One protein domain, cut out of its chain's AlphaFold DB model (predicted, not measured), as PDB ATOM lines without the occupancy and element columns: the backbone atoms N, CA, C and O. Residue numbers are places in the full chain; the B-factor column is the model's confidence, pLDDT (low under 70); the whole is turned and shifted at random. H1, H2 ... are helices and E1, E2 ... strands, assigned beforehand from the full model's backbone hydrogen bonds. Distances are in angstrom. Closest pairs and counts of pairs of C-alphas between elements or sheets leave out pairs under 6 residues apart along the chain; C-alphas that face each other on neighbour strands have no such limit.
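What this domain is: This is residues 11 to 112 of the 113 residues of an uncharacterized protein of Rhizobium oryzae (UniProt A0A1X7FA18). A strongly twisted six-stranded sheet has one long helix, H2, running across one face of it over strand E2, while the small helix H1 only grazes the sheet. E2, the longest strand, bends by 66 degrees at residue 36, its residues 32 to 36 beside E1 and 35 to 42 beside E3. The printed part has 102 residues, with two named helices and six named strands in the order E1 H1 E2 E3 E4 E5 H2 E6; the mixed sheet runs E5 E1 E2 E3 E4 E6, and the class is mixed, helices and strands. The whole is compact and rounded, with a radius of gyration of the C-alphas of 13.6 A and spans of 39 by 37 by 34 A.

How they stand to each other: E1, residues 11 to 15, is antiparallel to E2, residues 32 to 42, with N 12 and O 35 within hydrogen-bond range at 2.8 A. Between them H1, residues 19 to 22, only grazes the sheet. E2, E3, residues 48 to 54, and E4, residues 61 to 65, form a meander, each strand the antiparallel neighbour of the one before, and both its successive pairs are hairpins. N 38 and O 51 are 2.8 A apart across E2 and E3, and N 52 and O 62 are 2.8 A apart across E3 and E4. E5, residues 82 to 85, is an edge strand antiparallel to E1, with N 11 and O 84 at 2.8 A. H2, residues 88 to 103, is on the sheet at a height of 9.9 A over the sheet. It lies over E2 and runs across the strands, its line at 78 degrees to that of E2 on the local plane; the closest C-alphas of the two are those of Val 38 and Arg 95, 6.5 A apart. E6, residues 109 to 111, is the other edge strand, parallel to E4, with N 63 and O 110 at 2.7 A. E1 and E4 are apart, as are E5 and E6. In H2 every O i to N i+4 pair is within hydrogen-bond range; H1 is too short for such a pair.

Where its parts are: E1 begins with C-alpha 11 at (7.006, -4.628, 15.657) and is 12.9 A long; H1 measures 5.0 A. E2 spans 25.5 A, E3 19.2 A, E4 13.9 A and E5 8.3 A. H2 is 22.8 A long from C-alpha 88 at (18.578, -1.274, 17.696), and E6 spans 6.6 A to C-alpha 111 at (3.696, -22.809, 19.994).

The domain as a whole: The two C-alphas farthest apart are those of Gly 79 and Asp 104, 39.7 A. The printed part has no cut. The link from E4 to E5, residues 66 to 81, is long. The mean pLDDT of the printed part is 89.3, and residues 58 to 59 are under 70.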
ATOM      1  N   VAL A  11       8.202  -4.624  14.809       96.56
ATOM      2  CA  VAL A  11       7.006  -4.628  15.657       96.56
ATOM      3  C   VAL A  11       5.778  -4.847  14.790       96.56
ATOM      4  O   VAL A  11       5.529  -4.094  13.855       96.56
ATOM      5  N   ILE A  12       4.988  -5.859  15.124       96.75
ATOM      6  CA  ILE A  12       3.801  -6.286  14.382       96.75
ATOM      7  C   ILE A  12       2.561  -6.259  15.267       96.75
ATOM      8  O   ILE A  12       2.660  -6.345  16.492       96.75
ATOM      9  N   ARG A  13       1.377  -6.178  14.658       95.12
ATOM     10  CA  ARG A  13       0.115  -6.391  15.371       95.12
ATOM     11  C   ARG A  13      -0.224  -7.882  15.372       95.12
ATOM     12  O   ARG A  13      -0.368  -8.487  14.311       95.12
ATOM     13  N   TYR A  14      -0.333  -8.473  16.558       95.19
ATOM     14  CA  TYR A  14      -0.428  -9.924  16.722       95.19
ATOM     15  C   TYR A  14      -1.433 -10.306  17.815       95.19
ATOM     16  O   TYR A  14      -1.449  -9.702  18.894       95.19
ATOM     17  N   ALA A  15      -2.255 -11.321  17.550       94.38
ATOM     18  CA  ALA A  15      -3.199 -11.905  18.501       94.38
ATOM     19  C   ALA A  15      -2.454 -12.786  19.526       94.38
ATOM     20  O   ALA A  15      -2.343 -14.002  19.397       94.38
ATOM     21  N   PHE A  16      -1.876 -12.156  20.552       92.62
ATOM     22  CA  PHE A  16      -1.033 -12.849  21.528       92.62
ATOM     23  C   PHE A  16      -1.862 -13.629  22.564       92.62
ATOM     24  O   PHE A  16      -2.408 -13.021  23.491       92.62
ATOM     25  N   LEU A  17      -1.918 -14.960  22.429       92.06
ATOM     26  CA  LEU A  17      -2.497 -15.863  23.431       92.06
ATOM     27  C   LEU A  17      -1.489 -16.135  24.553       92.06
ATOM     28  O   LEU A  17      -0.405 -16.663  24.299       92.06
ATOM     29  N   TRP A  18      -1.853 -15.802  25.787       90.06
ATOM     30  CA  TRP A  18      -1.031 -16.066  26.966       90.06
ATOM     31  C   TRP A  18      -1.089 -17.538  27.361       90.06
ATOM     32  O   TRP A  18      -2.129 -18.185  27.254       90.06
ATOM     33  N   SER A  19       0.000 -18.065  27.926       88.19
ATOM     34  CA  SER A  19       0.008 -19.444  28.421       88.19
ATOM     35  C   SER A  19      -1.067 -19.689  29.483       88.19
ATOM     36  O   SER A  19      -1.702 -20.728  29.468       88.19
ATOM     37  N   SER A  20      -1.327 -18.715  30.360       88.50
ATOM     38  CA  SER A  20      -2.389 -18.802  31.370       88.50
ATOM     39  C   SER A  20      -3.803 -18.725  30.783       88.50
ATOM     40  O   SER A  20      -4.732 -19.244  31.395       88.50
ATOM     41  N   GLU A  21      -3.989 -18.084  29.625       89.25
ATOM     42  CA  GLU A  21      -5.258 -18.101  28.883       89.25
ATOM     43  C   GLU A  21      -5.465 -19.484  28.247       89.25
ATOM     44  O   GLU A  21      -6.535 -20.077  28.396       89.25
ATOM     45  N   ALA A  22      -4.416 -20.034  27.627       89.06
ATOM     46  CA  ALA A  22      -4.414 -21.385  27.071       89.06
ATOM     47  C   ALA A  22      -4.662 -22.459  28.144       89.06
ATOM     48  O   ALA A  22      -5.494 -23.340  27.950       89.06
ATOM     49  N   ASP A  23      -4.008 -22.351  29.306       90.12
ATOM     50  CA  ASP A  23      -4.179 -23.280  30.432       90.12
ATOM     51  C   ASP A  23      -5.619 -23.248  30.997       90.12
ATOM     52  O   ASP A  23      -6.063 -24.206  31.625       90.12
ATOM     53  N   ARG A  24      -6.377 -22.168  30.749       92.50
ATOM     54  CA  ARG A  24      -7.813 -22.044  31.071       92.50
ATOM     55  C   ARG A  24      -8.736 -22.496  29.931       92.50
ATOM     56  O   ARG A  24      -9.943 -22.298  30.022       92.50
ATOM     57  N   GLY A  25      -8.187 -23.065  28.859       91.94
ATOM     58  CA  GLY A  25      -8.936 -23.573  27.708       91.94
ATOM     59  C   GLY A  25      -9.225 -22.545  26.611       91.94
ATOM     60  O   GLY A  25     -10.000 -22.838  25.705       91.94
ATOM     61  N   SER A  26      -8.625 -21.349  26.654       92.25
ATOM     62  CA  SER A  26      -8.810 -20.361  25.580       92.25
ATOM     63  C   SER A  26      -7.994 -20.755  24.345       92.25
ATOM     64  O   SER A  26      -6.776 -20.897  24.429       92.25
ATOM     65  N   ALA A  27      -8.650 -20.895  23.192       87.75
ATOM     66  CA  ALA A  27      -7.978 -21.133  21.909       87.75
ATOM     67  C   ALA A  27      -7.500 -19.826  21.241       87.75
ATOM     68  O   ALA A  27      -6.479 -19.800  20.545       87.75
ATOM     69  N   GLU A  28      -8.218 -18.734  21.507       89.38
ATOM     70  CA  GLU A  28      -8.029 -17.424  20.888       89.38
ATOM     71  C   GLU A  28      -7.527 -16.388  21.890       89.38
ATOM     72  O   GLU A  28      -7.883 -16.403  23.072       89.38
ATOM     73  N   ALA A  29      -6.707 -15.459  21.401       89.81
ATOM     74  CA  ALA A  29      -6.218 -14.354  22.208       89.81
ATOM     75  C   ALA A  29      -7.347 -13.369  22.521       89.81
ATOM     76  O   ALA A  29      -8.089 -12.947  21.637       89.81
ATOM     77  N   ALA A  30      -7.410 -12.897  23.766       88.88
ATOM     78  CA  ALA A  30      -8.409 -11.902  24.152       88.88
ATOM     79  C   ALA A  30      -8.188 -10.523  23.497       88.88
ATOM     80  O   ALA A  30      -9.112  -9.713  23.436       88.88
ATOM     81  N   LYS A  31      -6.950 -10.208  23.082       88.25
ATOM     82  CA  LYS A  31      -6.571  -8.897  22.531       88.25
ATOM     83  C   LYS A  31      -5.433  -8.997  21.520       88.25
ATOM     84  O   LYS A  31      -4.442  -9.695  21.755       88.25
ATOM     85  N   ASP A  32      -5.517  -8.160  20.495       92.75
ATOM     86  CA  ASP A  32      -4.394  -7.851  19.614       92.75
ATOM     87  C   ASP A  32      -3.402  -6.935  20.337       92.75
ATOM     88  O   ASP A  32      -3.797  -5.985  21.019       92.75
ATOM     89  N   ARG A  33      -2.104  -7.215  20.204       92.00
ATOM     90  CA  ARG A  33      -1.038  -6.462  20.875       92.00
ATOM     91  C   ARG A  33       0.111  -6.172  19.910       92.00
ATOM     92  O   ARG A  33       0.413  -7.019  19.065       92.00
ATOM     93  N   PRO A  34       0.781  -5.013  20.036       94.81
ATOM     94  CA  PRO A  34       2.071  -4.821  19.393       94.81
ATOM     95  C   PRO A  34       3.066  -5.826  19.981       94.81
ATOM     96  O   PRO A  34       3.245  -5.907  21.198       94.81
ATOM     97  N   CYS A  35       3.693  -6.608  19.111       95.25
ATOM     98  CA  CYS A  35       4.689  -7.603  19.479       95.25
ATOM     99  C   CYS A  35       5.950  -7.403  18.645       95.25
ATOM    100  O   CYS A  35       5.873  -7.248  17.429       95.25
ATOM    101  N   ALA A  36       7.111  -7.426  19.289       95.75
ATOM    102  CA  ALA A  36       8.393  -7.386  18.607       95.75
ATOM    103  C   ALA A  36       8.814  -8.796  18.188       95.75
ATOM    104  O   ALA A  36       8.779  -9.723  19.002       95.75
ATOM    105  N   ILE A  37       9.266  -8.955  16.946       95.94
ATOM    106  CA  ILE A  37       9.948 -10.167  16.496       95.94
ATOM    107  C   ILE A  37      11.312 -10.239  17.184       95.94
ATOM    108  O   ILE A  37      12.139  -9.342  17.055       95.94
ATOM    109  N   VAL A  38      11.559 -11.318  17.920       94.56
ATOM    110  CA  VAL A  38      12.814 -11.569  18.646       94.56
ATOM    111  C   VAL A  38      13.702 -12.538  17.877       94.56
ATOM    112  O   VAL A  38      14.923 -12.393  17.853       94.56
ATOM    113  N   VAL A  39      13.077 -13.515  17.222       93.31
ATOM    114  CA  VAL A  39      13.733 -14.506  16.370       93.31
ATOM    115  C   VAL A  39      12.958 -14.592  15.068       93.31
ATOM    116  O   VAL A  39      11.736 -14.661  15.110       93.31
ATOM    117  N   ALA A  40      13.670 -14.627  13.945       95.69
ATOM    118  CA  ALA A  40      13.165 -15.045  12.644       95.69
ATOM    119  C   ALA A  40      14.259 -15.905  12.005       95.69
ATOM    120  O   ALA A  40      15.369 -15.421  11.783       95.69
ATOM    121  N   ALA A  41      13.993 -17.195  11.809       93.75
ATOM    122  CA  ALA A  41      14.978 -18.141  11.293       93.75
ATOM    123  C   ALA A  41      14.312 -19.220  10.439       93.75
ATOM    124  O   ALA A  41      13.206 -19.660  10.746       93.75
ATOM    125  N   TYR A  42      15.001 -19.679   9.397       92.31
ATOM    126  CA  TYR A  42      14.542 -20.816   8.605       92.31
ATOM    127  C   TYR A  42      14.599 -22.110   9.423       92.31
ATOM    128  O   TYR A  42      15.596 -22.411  10.081       92.31
ATOM    129  N   ASN A  43      13.519 -22.884   9.380       90.25
ATOM    130  CA  ASN A  43      13.480 -24.239   9.905       90.25
ATOM    131  C   ASN A  43      14.035 -25.240   8.870       90.25
ATOM    132  O   ASN A  43      14.363 -24.882   7.739       90.25
ATOM    133  N   LYS A  44      14.102 -26.525   9.244       90.12
ATOM    134  CA  LYS A  44      14.604 -27.594   8.359       90.12
ATOM    135  C   LYS A  44      13.795 -27.771   7.065       90.12
ATOM    136  O   LYS A  44      14.332 -28.293   6.100       90.12
ATOM    137  N   ALA A  45      12.530 -27.358   7.055       91.56
ATOM    138  CA  ALA A  45      11.651 -27.415   5.889       91.56
ATOM    139  C   ALA A  45      11.735 -26.147   5.016       91.56
ATOM    140  O   ALA A  45      10.958 -25.999   4.079       91.56
ATOM    141  N   GLY A  46      12.643 -25.213   5.327       91.56
ATOM    142  CA  GLY A  46      12.800 -23.962   4.586       91.56
ATOM    143  C   GLY A  46      11.740 -22.901   4.893       91.56
ATOM    144  O   GLY A  46      11.718 -21.865   4.233       91.56
ATOM    145  N   ALA A  47      10.884 -23.106   5.898       92.25
ATOM    146  CA  ALA A  47       9.905 -22.110   6.332       92.25
ATOM    147  C   ALA A  47      10.479 -21.225   7.448       92.25
ATOM    148  O   ALA A  47      11.234 -21.700   8.300       92.25
ATOM    149  N   ILE A  48      10.110 -19.943   7.478       94.19
ATOM    150  CA  ILE A  48      10.574 -19.023   8.523       94.19
ATOM    151  C   ILE A  48       9.762 -19.263   9.797       94.19
ATOM    152  O   ILE A  48       8.552 -19.059   9.822       94.19
ATOM    153  N   GLN A  49      10.431 -19.659  10.877       94.69
ATOM    154  CA  GLN A  49       9.874 -19.715  12.221       94.69
ATOM    155  C   GLN A  49      10.244 -18.448  12.994       94.69
ATOM    156  O   GLN A  49      11.409 -18.045  13.057       94.69
ATOM    157  N   THR A  50       9.237 -17.847  13.613       95.69
ATOM    158  CA  THR A  50       9.326 -16.582  14.332       95.69
ATOM    159  C   THR A  50       9.037 -16.792  15.814       95.69
ATOM    160  O   THR A  50       8.206 -17.623  16.175       95.69
ATOM    161  N   ILE A  51       9.713 -16.037  16.683       94.50
ATOM    162  CA  ILE A  51       9.348 -15.882  18.098       94.50
ATOM    163  C   ILE A  51       9.087 -14.406  18.361       94.50
ATOM    164  O   ILE A  51       9.909 -13.567  17.989       94.50
ATOM    165  N   VAL A  52       7.974 -14.096  19.019       94.44
ATOM    166  CA  VAL A  52       7.558 -12.728  19.334       94.44
ATOM    167  C   VAL A  52       7.424 -12.493  20.830       94.44
ATOM    168  O   VAL A  52       7.001 -13.380  21.572       94.44
ATOM    169  N   ALA A  53       7.753 -11.272  21.247       92.50
ATOM    170  CA  ALA A  53       7.527 -10.755  22.592       92.50
ATOM    171  C   ALA A  53       6.478  -9.634  22.541       92.50
ATOM    172  O   ALA A  53       6.661  -8.686  21.771       92.50
ATOM    173  N   PRO A  54       5.400  -9.694  23.337       91.75
ATOM    174  CA  PRO A  54       4.442  -8.605  23.407       91.75
ATOM    175  C   PRO A  54       5.055  -7.413  24.146       91.75
ATOM    176  O   PRO A  54       5.828  -7.577  25.089       91.75
ATOM    177  N   VAL A  55       4.678  -6.199  23.748       88.44
ATOM    178  CA  VAL A  55       5.022  -4.986  24.500       88.44
ATOM    179  C   VAL A  55       4.055  -4.872  25.681       88.44
ATOM    180  O   VAL A  55       2.886  -4.528  25.516       88.44
ATOM    181  N   THR A  56       4.513  -5.253  26.872       78.75
ATOM    182  CA  THR A  56       3.710  -5.333  28.105       78.75
ATOM    183  C   THR A  56       4.622  -5.368  29.340       78.75
ATOM    184  O   THR A  56       5.820  -5.618  29.229       78.75
ATOM    185  N   HIS A  57       4.053  -5.136  30.525       71.81
ATOM    186  CA  HIS A  57       4.757  -5.190  31.811       71.81
ATOM    187  C   HIS A  57       4.988  -6.616  32.351       71.81
ATOM    188  O   HIS A  57       5.688  -6.776  33.348       71.81
ATOM    189  N   SER A  58       4.444  -7.651  31.701       67.38
ATOM    190  CA  SER A  58       4.612  -9.059  32.101       67.38
ATOM    191  C   SER A  58       5.247  -9.867  30.964       67.38
ATOM    192  O   SER A  58       4.802  -9.700  29.835       67.38
ATOM    193  N   PRO A  59       6.238 -10.746  31.204       64.50
ATOM    194  CA  PRO A  59       6.920 -11.488  30.137       64.50
ATOM    195  C   PRO A  59       6.211 -12.801  29.732       64.50
ATOM    196  O   PRO A  59       6.124 -13.726  30.538       64.50
ATOM    197  N   PRO A  60       5.739 -12.903  28.476       78.62
ATOM    198  CA  PRO A  60       5.573 -14.187  27.774       78.62
ATOM    199  C   PRO A  60       6.165 -14.156  26.342       78.62
ATOM    200  O   PRO A  60       6.382 -13.080  25.786       78.62
ATOM    201  N   LEU A  61       6.366 -15.318  25.700       88.19
ATOM    202  CA  LEU A  61       6.741 -15.419  24.276       88.19
ATOM    203  C   LEU A  61       5.851 -16.401  23.498       88.19
ATOM    204  O   LEU A  61       5.547 -17.482  24.001       88.19
ATOM    205  N   ASN A  62       5.548 -16.079  22.234       90.25
ATOM    206  CA  ASN A  62       4.871 -16.984  21.290       90.25
ATOM    207  C   ASN A  62       5.788 -17.322  20.109       90.25
ATOM    208  O   ASN A  62       6.561 -16.478  19.660       90.25
ATOM    209  N   ARG A  63       5.691 -18.549  19.596       92.81
ATOM    210  CA  ARG A  63       6.414 -19.089  18.440       92.81
ATOM    211  C   ARG A  63       5.416 -19.523  17.368       92.81
ATOM    212  O   ARG A  63       4.468 -20.233  17.692       92.81
ATOM    213  N   PHE A  64       5.658 -19.125  16.120       94.00
ATOM    214  CA  PHE A  64       4.799 -19.448  14.976       94.00
ATOM    215  C   PHE A  64       5.558 -19.363  13.640       94.00
ATOM    216  O   PHE A  64       6.621 -18.746  13.559       94.00
ATOM    217  N   LEU A  65       5.026 -19.974  12.586       95.12
ATOM    218  CA  LEU A  65       5.503 -19.901  11.209       95.12
ATOM    219  C   LEU A  65       5.049 -18.607  10.532       95.12
ATOM    220  O   LEU A  65       3.910 -18.174  10.679       95.12
ATOM    221  N   TRP A  66       5.942 -17.991   9.764       93.19
ATOM    222  CA  TRP A  66       5.656 -16.767   9.027       93.19
ATOM    223  C   TRP A  66       5.236 -17.043   7.570       93.19
ATOM    224  O   TRP A  66       5.939 -17.796   6.890       93.19
ATOM    225  N   PRO A  67       4.196 -16.358   7.045       93.50
ATOM    226  CA  PRO A  67       3.196 -15.573   7.779       93.50
ATOM    227  C   PRO A  67       2.225 -16.492   8.546       93.50
ATOM    228  O   PRO A  67       1.906 -17.583   8.082       93.50
ATOM    229  N   GLY A  68       1.747 -16.045   9.711       88.00
ATOM    230  CA  GLY A  68       0.859 -16.828  10.584       88.00
ATOM    231  C   GLY A  68      -0.551 -16.247  10.694       88.00
ATOM    232  O   GLY A  68      -0.753 -15.059  10.448       88.00
ATOM    233  N   TYR A  69      -1.517 -17.070  11.116       90.81
ATOM    234  CA  TYR A  69      -2.935 -16.677  11.224       90.81
ATOM    235  C   TYR A  69      -3.203 -15.576  12.264       90.81
ATOM    236  O   TYR A  69      -4.148 -14.805  12.128       90.81
ATOM    237  N   ASP A  70      -2.359 -15.487  13.294       93.38
ATOM    238  CA  ASP A  70      -2.476 -14.505  14.375       93.38
ATOM    239  C   ASP A  70      -2.033 -13.085  13.960       93.38
ATOM    240  O   ASP A  70      -2.194 -12.136  14.734       93.38
ATOM    241  N   LEU A  71      -1.448 -12.911  12.766       92.25
ATOM    242  CA  LEU A  71      -1.050 -11.601  12.246       92.25
ATOM    243  C   LEU A  71      -2.276 -10.763  11.888       92.25
ATOM    244  O   LEU A  71      -3.150 -11.202  11.143       92.25
ATOM    245  N   ARG A  72      -2.311  -9.515  12.358       94.12
ATOM    246  CA  ARG A  72      -3.426  -8.598  12.100       94.12
ATOM    247  C   ARG A  72      -2.968  -7.363  11.323       94.12
ATOM    248  O   ARG A  72      -1.878  -6.859  11.593       94.12
ATOM    249  N   PRO A  73      -3.791  -6.836  10.401       94.38
ATOM    250  CA  PRO A  73      -3.511  -5.552   9.779       94.38
ATOM    251  C   PRO A  73      -3.626  -4.427  10.813       94.38
ATOM    252  O   PRO A  73      -4.322  -4.550  11.836       94.38
ATOM    253  N   ARG A  74      -2.942  -3.318  10.547       93.56
ATOM    254  CA  ARG A  74      -3.030  -2.103  11.343       93.56
ATOM    255  C   ARG A  74      -4.433  -1.501  11.251       93.56
ATOM    256  O   ARG A  74      -5.047  -1.536  10.188       93.56
ATOM    257  N   PRO A  75      -4.947  -0.944  12.359       91.19
ATOM    258  CA  PRO A  75      -6.270  -0.329  12.364       91.19
ATOM    259  C   PRO A  75      -6.326   0.963  11.537       91.19
ATOM    260  O   PRO A  75      -7.385   1.302  11.027       91.19
ATOM    261  N   ASP A  76      -5.208   1.677  11.412       92.25
ATOM    262  CA  ASP A  76      -5.117   2.967  10.726       92.25
ATOM    263  C   ASP A  76      -4.640   2.864   9.266       92.25
ATOM    264  O   ASP A  76      -4.943   3.736   8.461       92.25
ATOM    265  N   ASP A  77      -3.945   1.779   8.914       91.69
ATOM    266  CA  ASP A  77      -3.570   1.437   7.539       91.69
ATOM    267  C   ASP A  77      -3.741  -0.077   7.322       91.69
ATOM    268  O   ASP A  77      -2.822  -0.856   7.600       91.69
ATOM    269  N   PRO A  78      -4.905  -0.524   6.817       90.88
ATOM    270  CA  PRO A  78      -5.170  -1.940   6.580       90.88
ATOM    271  C   PRO A  78      -4.226  -2.607   5.568       90.88
ATOM    272  O   PRO A  78      -4.217  -3.833   5.469       90.88
ATOM    273  N   GLY A  79      -3.429  -1.829   4.824       92.12
ATOM    274  CA  GLY A  79      -2.388  -2.321   3.923       92.12
ATOM    275  C   GLY A  79      -1.097  -2.747   4.622       92.12
ATOM    276  O   GLY A  79      -0.216  -3.312   3.967       92.12
ATOM    277  N   ARG A  80      -0.967  -2.503   5.934       92.62
ATOM    278  CA  ARG A  80       0.243  -2.771   6.718       92.62
ATOM    279  C   ARG A  80      -0.009  -3.680   7.911       92.62
ATOM    280  O   ARG A  80      -1.030  -3.593   8.578       92.62
ATOM    281  N   TRP A  81       0.984  -4.510   8.227       93.81
ATOM    282  CA  TRP A  81       0.972  -5.427   9.379       93.81
ATOM    283  C   TRP A  81       1.995  -5.053  10.457       93.81
ATOM    284  O   TRP A  81       1.950  -5.577  11.573       93.81
ATOM    285  N   ASP A  82       2.909  -4.138  10.135       92.25
ATOM    286  CA  ASP A  82       3.974  -3.688  11.015       92.25
ATOM    287  C   ASP A  82       3.803  -2.224  11.446       92.25
ATOM    288  O   ASP A  82       3.332  -1.353  10.709       92.25
ATOM    289  N   TYR A  83       4.232  -1.951  12.671       92.00
ATOM    290  CA  TYR A  83       4.333  -0.613  13.237       92.00
ATOM    291  C   TYR A  83       5.695   0.039  12.959       92.00
ATOM    292  O   TYR A  83       5.836   1.243  13.156       92.00
ATOM    293  N   GLY A  84       6.673  -0.727  12.464       92.50
ATOM    294  CA  GLY A  84       8.051  -0.297  12.225       92.50
ATOM    295  C   GLY A  84       9.069  -1.059  13.080       92.50
ATOM    296  O   GLY A  84       8.746  -2.062  13.715       92.50
ATOM    297  N   MET A  85      10.317  -0.589  13.077       95.06
ATOM    298  CA  MET A  85      11.435  -1.227  13.782       95.06
ATOM    299  C   MET A  85      11.616  -0.654  15.190       95.06
ATOM    300  O   MET A  85      11.574   0.560  15.383       95.06
ATOM    301  N   LEU A  86      11.902  -1.520  16.164       91.44
ATOM    302  CA  LEU A  86      12.457  -1.087  17.441       91.44
ATOM    303  C   LEU A  86      13.845  -0.461  17.238       91.44
ATOM    304  O   LEU A  86      14.626  -0.962  16.423       91.44
ATOM    305  N   PRO A  87      14.200   0.571  18.027       93.50
ATOM    306  CA  PRO A  87      15.569   1.058  18.092       93.50
ATOM    307  C   PRO A  87      16.534  -0.088  18.401       93.50
ATOM    308  O   PRO A  87      16.281  -0.903  19.293       93.50
ATOM    309  N   LYS A  88      17.649  -0.140  17.668       88.25
ATOM    310  CA  LYS A  88      18.578  -1.274  17.696       88.25
ATOM    311  C   LYS A  88      19.066  -1.605  19.109       88.25
ATOM    312  O   LYS A  88      18.987  -2.758  19.523       88.25
ATOM    313  N   ASP A  89      19.513  -0.604  19.862       89.81
ATOM    314  CA  ASP A  89      20.081  -0.829  21.197       89.81
ATOM    315  C   ASP A  89      19.034  -1.340  22.190       89.81
ATOM    316  O   ASP A  89      19.316  -2.203  23.024       89.81
ATOM    317  N   PHE A  90      17.793  -0.867  22.054       87.31
ATOM    318  CA  PHE A  90      16.678  -1.360  22.850       87.31
ATOM    319  C   PHE A  90      16.333  -2.810  22.492       87.31
ATOM    320  O   PHE A  90      16.145  -3.642  23.381       87.31
ATOM    321  N   PHE A  91      16.310  -3.146  21.200       90.25
ATOM    322  CA  PHE A  91      16.126  -4.523  20.753       90.25
ATOM    323  C   PHE A  91      17.227  -5.450  21.290       90.25
ATOM    324  O   PHE A  91      16.926  -6.517  21.827       90.25
ATOM    325  N   ASP A  92      18.490  -5.034  21.202       89.56
ATOM    326  CA  ASP A  92      19.626  -5.812  21.698       89.56
ATOM    327  C   ASP A  92      19.536  -6.033  23.217       89.56
ATOM    328  O   ASP A  92      19.808  -7.136  23.704       89.56
ATOM    329  N   LEU A  93      19.090  -5.022  23.971       88.19
ATOM    330  CA  LEU A  93      18.807  -5.144  25.402       88.19
ATOM    331  C   LEU A  93      17.689  -6.161  25.678       88.19
ATOM    332  O   LEU A  93      17.866  -7.056  26.511       88.19
ATOM    333  N   MET A  94      16.562  -6.072  24.962       87.50
ATOM    334  CA  MET A  94      15.465  -7.034  25.106       87.50
ATOM    335  C   MET A  94      15.917  -8.456  24.776       87.50
ATOM    336  O   MET A  94      15.647  -9.383  25.541       87.50
ATOM    337  N   ARG A  95      16.648  -8.639  23.671       87.06
ATOM    338  CA  ARG A  95      17.172  -9.941  23.243       87.06
ATOM    339  C   ARG A  95      18.056 -10.559  24.321       87.06
ATOM    340  O   ARG A  95      17.873 -11.727  24.659       87.06
ATOM    341  N   LYS A  96      18.971  -9.775  24.904       87.31
ATOM    342  CA  LYS A  96      19.811 -10.219  26.029       87.31
ATOM    343  C   LYS A  96      18.962 -10.667  27.218       87.31
ATOM    344  O   LYS A  96      19.228 -11.723  27.790       87.31
ATOM    345  N   ARG A  97      17.924  -9.904  27.578       83.56
ATOM    346  CA  ARG A  97      17.054 -10.233  28.716       83.56
ATOM    347  C   ARG A  97      16.234 -11.498  28.478       83.56
ATOM    348  O   ARG A  97      16.127 -12.319  29.384       83.56
ATOM    349  N   ILE A  98      15.711 -11.681  27.269       84.56
ATOM    350  CA  ILE A  98      14.972 -12.884  26.878       84.56
ATOM    351  C   ILE A  98      15.865 -14.127  26.955       84.56
ATOM    352  O   ILE A  98      15.452 -15.127  27.536       84.56
ATOM    353  N   ILE A  99      17.099 -14.049  26.445       85.25
ATOM    354  CA  ILE A  99      18.078 -15.145  26.544       85.25
ATOM    355  C   ILE A  99      18.387 -15.474  28.011       85.25
ATOM    356  O   ILE A  99      18.497 -16.643  28.369       85.25
ATOM    357  N   ALA A 100      18.511 -14.462  28.875       81.69
ATOM    358  CA  ALA A 100      18.729 -14.683  30.304       81.69
ATOM    359  C   ALA A 100      17.537 -15.398  30.972       81.69
ATOM    360  O   ALA A 100      17.740 -16.346  31.722       81.69
ATOM    361  N   LEU A 101      16.298 -14.995  30.662       78.81
ATOM    362  CA  LEU A 101      15.090 -15.633  31.206       78.81
ATOM    363  C   LEU A 101      14.916 -17.085  30.736       78.81
ATOM    364  O   LEU A 101      14.407 -17.913  31.492       78.81
ATOM    365  N   ASP A 102      15.327 -17.384  29.504       78.56
ATOM    366  CA  ASP A 102      15.298 -18.737  28.941       78.56
ATOM    367  C   ASP A 102      16.286 -19.672  29.659       78.56
ATOM    368  O   ASP A 102      15.908 -20.764  30.085       78.56
ATOM    369  N   ARG A 103      17.519 -19.204  29.915       77.06
ATOM    370  CA  ARG A 103      18.524 -19.951  30.701       77.06
ATOM    371  C   ARG A 103      18.028 -20.308  32.102       77.06
ATOM    372  O   ARG A 103      18.265 -21.418  32.567       77.06
ATOM    373  N   ASP A 104      17.293 -19.396  32.734       78.12
ATOM    374  CA  ASP A 104      16.740 -19.579  34.079       78.12
ATOM    375  C   ASP A 104      15.457 -20.439  34.107       78.12
ATOM    376  O   ASP A 104      14.853 -20.594  35.168       78.12
ATOM    377  N   ARG A 105      14.992 -20.966  32.958       71.00
ATOM    378  CA  ARG A 105      13.688 -21.649  32.784       71.00
ATOM    379  C   ARG A 105      12.475 -20.827  33.240       71.00
ATOM    380  O   ARG A 105      11.406 -21.374  33.498       71.00
ATOM    381  N   LYS A 106      12.615 -19.502  33.324       72.12
ATOM    382  CA  LYS A 106      11.537 -18.582  33.722       72.12
ATOM    383  C   LYS A 106      10.681 -18.131  32.543       72.12
ATOM    384  O   LYS A 106       9.717 -17.399  32.741       72.12
ATOM    385  N   ASN A 107      11.034 -18.541  31.326       74.75
ATOM    386  CA  ASN A 107      10.339 -18.150  30.112       74.75
ATOM    387  C   ASN A 107       9.608 -19.343  29.490       74.75
ATOM    388  O   ASN A 107      10.229 -20.347  29.144       74.75
ATOM    389  N   ARG A 108       8.288 -19.229  29.324       82.88
ATOM    390  CA  ARG A 108       7.475 -20.229  28.622       82.88
ATOM    391  C   ARG A 108       7.203 -19.726  27.210       82.88
ATOM    392  O   ARG A 108       6.586 -18.678  27.036       82.88
ATOM    393  N   ILE A 109       7.662 -20.485  26.217       87.69
ATOM    394  CA  ILE A 109       7.412 -20.203  24.800       87.69
ATOM    395  C   ILE A 109       6.215 -21.037  24.345       87.69
ATOM    396  O   ILE A 109       6.284 -22.266  24.348       87.69
ATOM    397  N   MET A 110       5.130 -20.380  23.942       88.88
ATOM    398  CA  MET A 110       3.937 -21.046  23.411       88.88
ATOM    399  C   MET A 110       4.071 -21.282  21.906       88.88
ATOM    400  O   MET A 110       4.393 -20.353  21.172       88.88
ATOM    401  N   LYS A 111       3.808 -22.501  21.431       88.38
ATOM    402  CA  LYS A 111       3.696 -22.809  19.994       88.38
ATOM    403  C   LYS A 111       2.266 -22.514  19.521       88.38
ATOM    404  O   LYS A 111       1.331 -22.844  20.250       88.38
ATOM    405  N   ARG A 112       2.090 -21.880  18.357       89.56
ATOM    406  CA  ARG A 112       0.764 -21.463  17.847       89.56
ATOM    407  C   ARG A 112       0.304 -22.199  16.590       89.56
ATOM    408  O   ARG A 112      -0.830 -22.008  16.176       89.56
TER     409      ARG A 112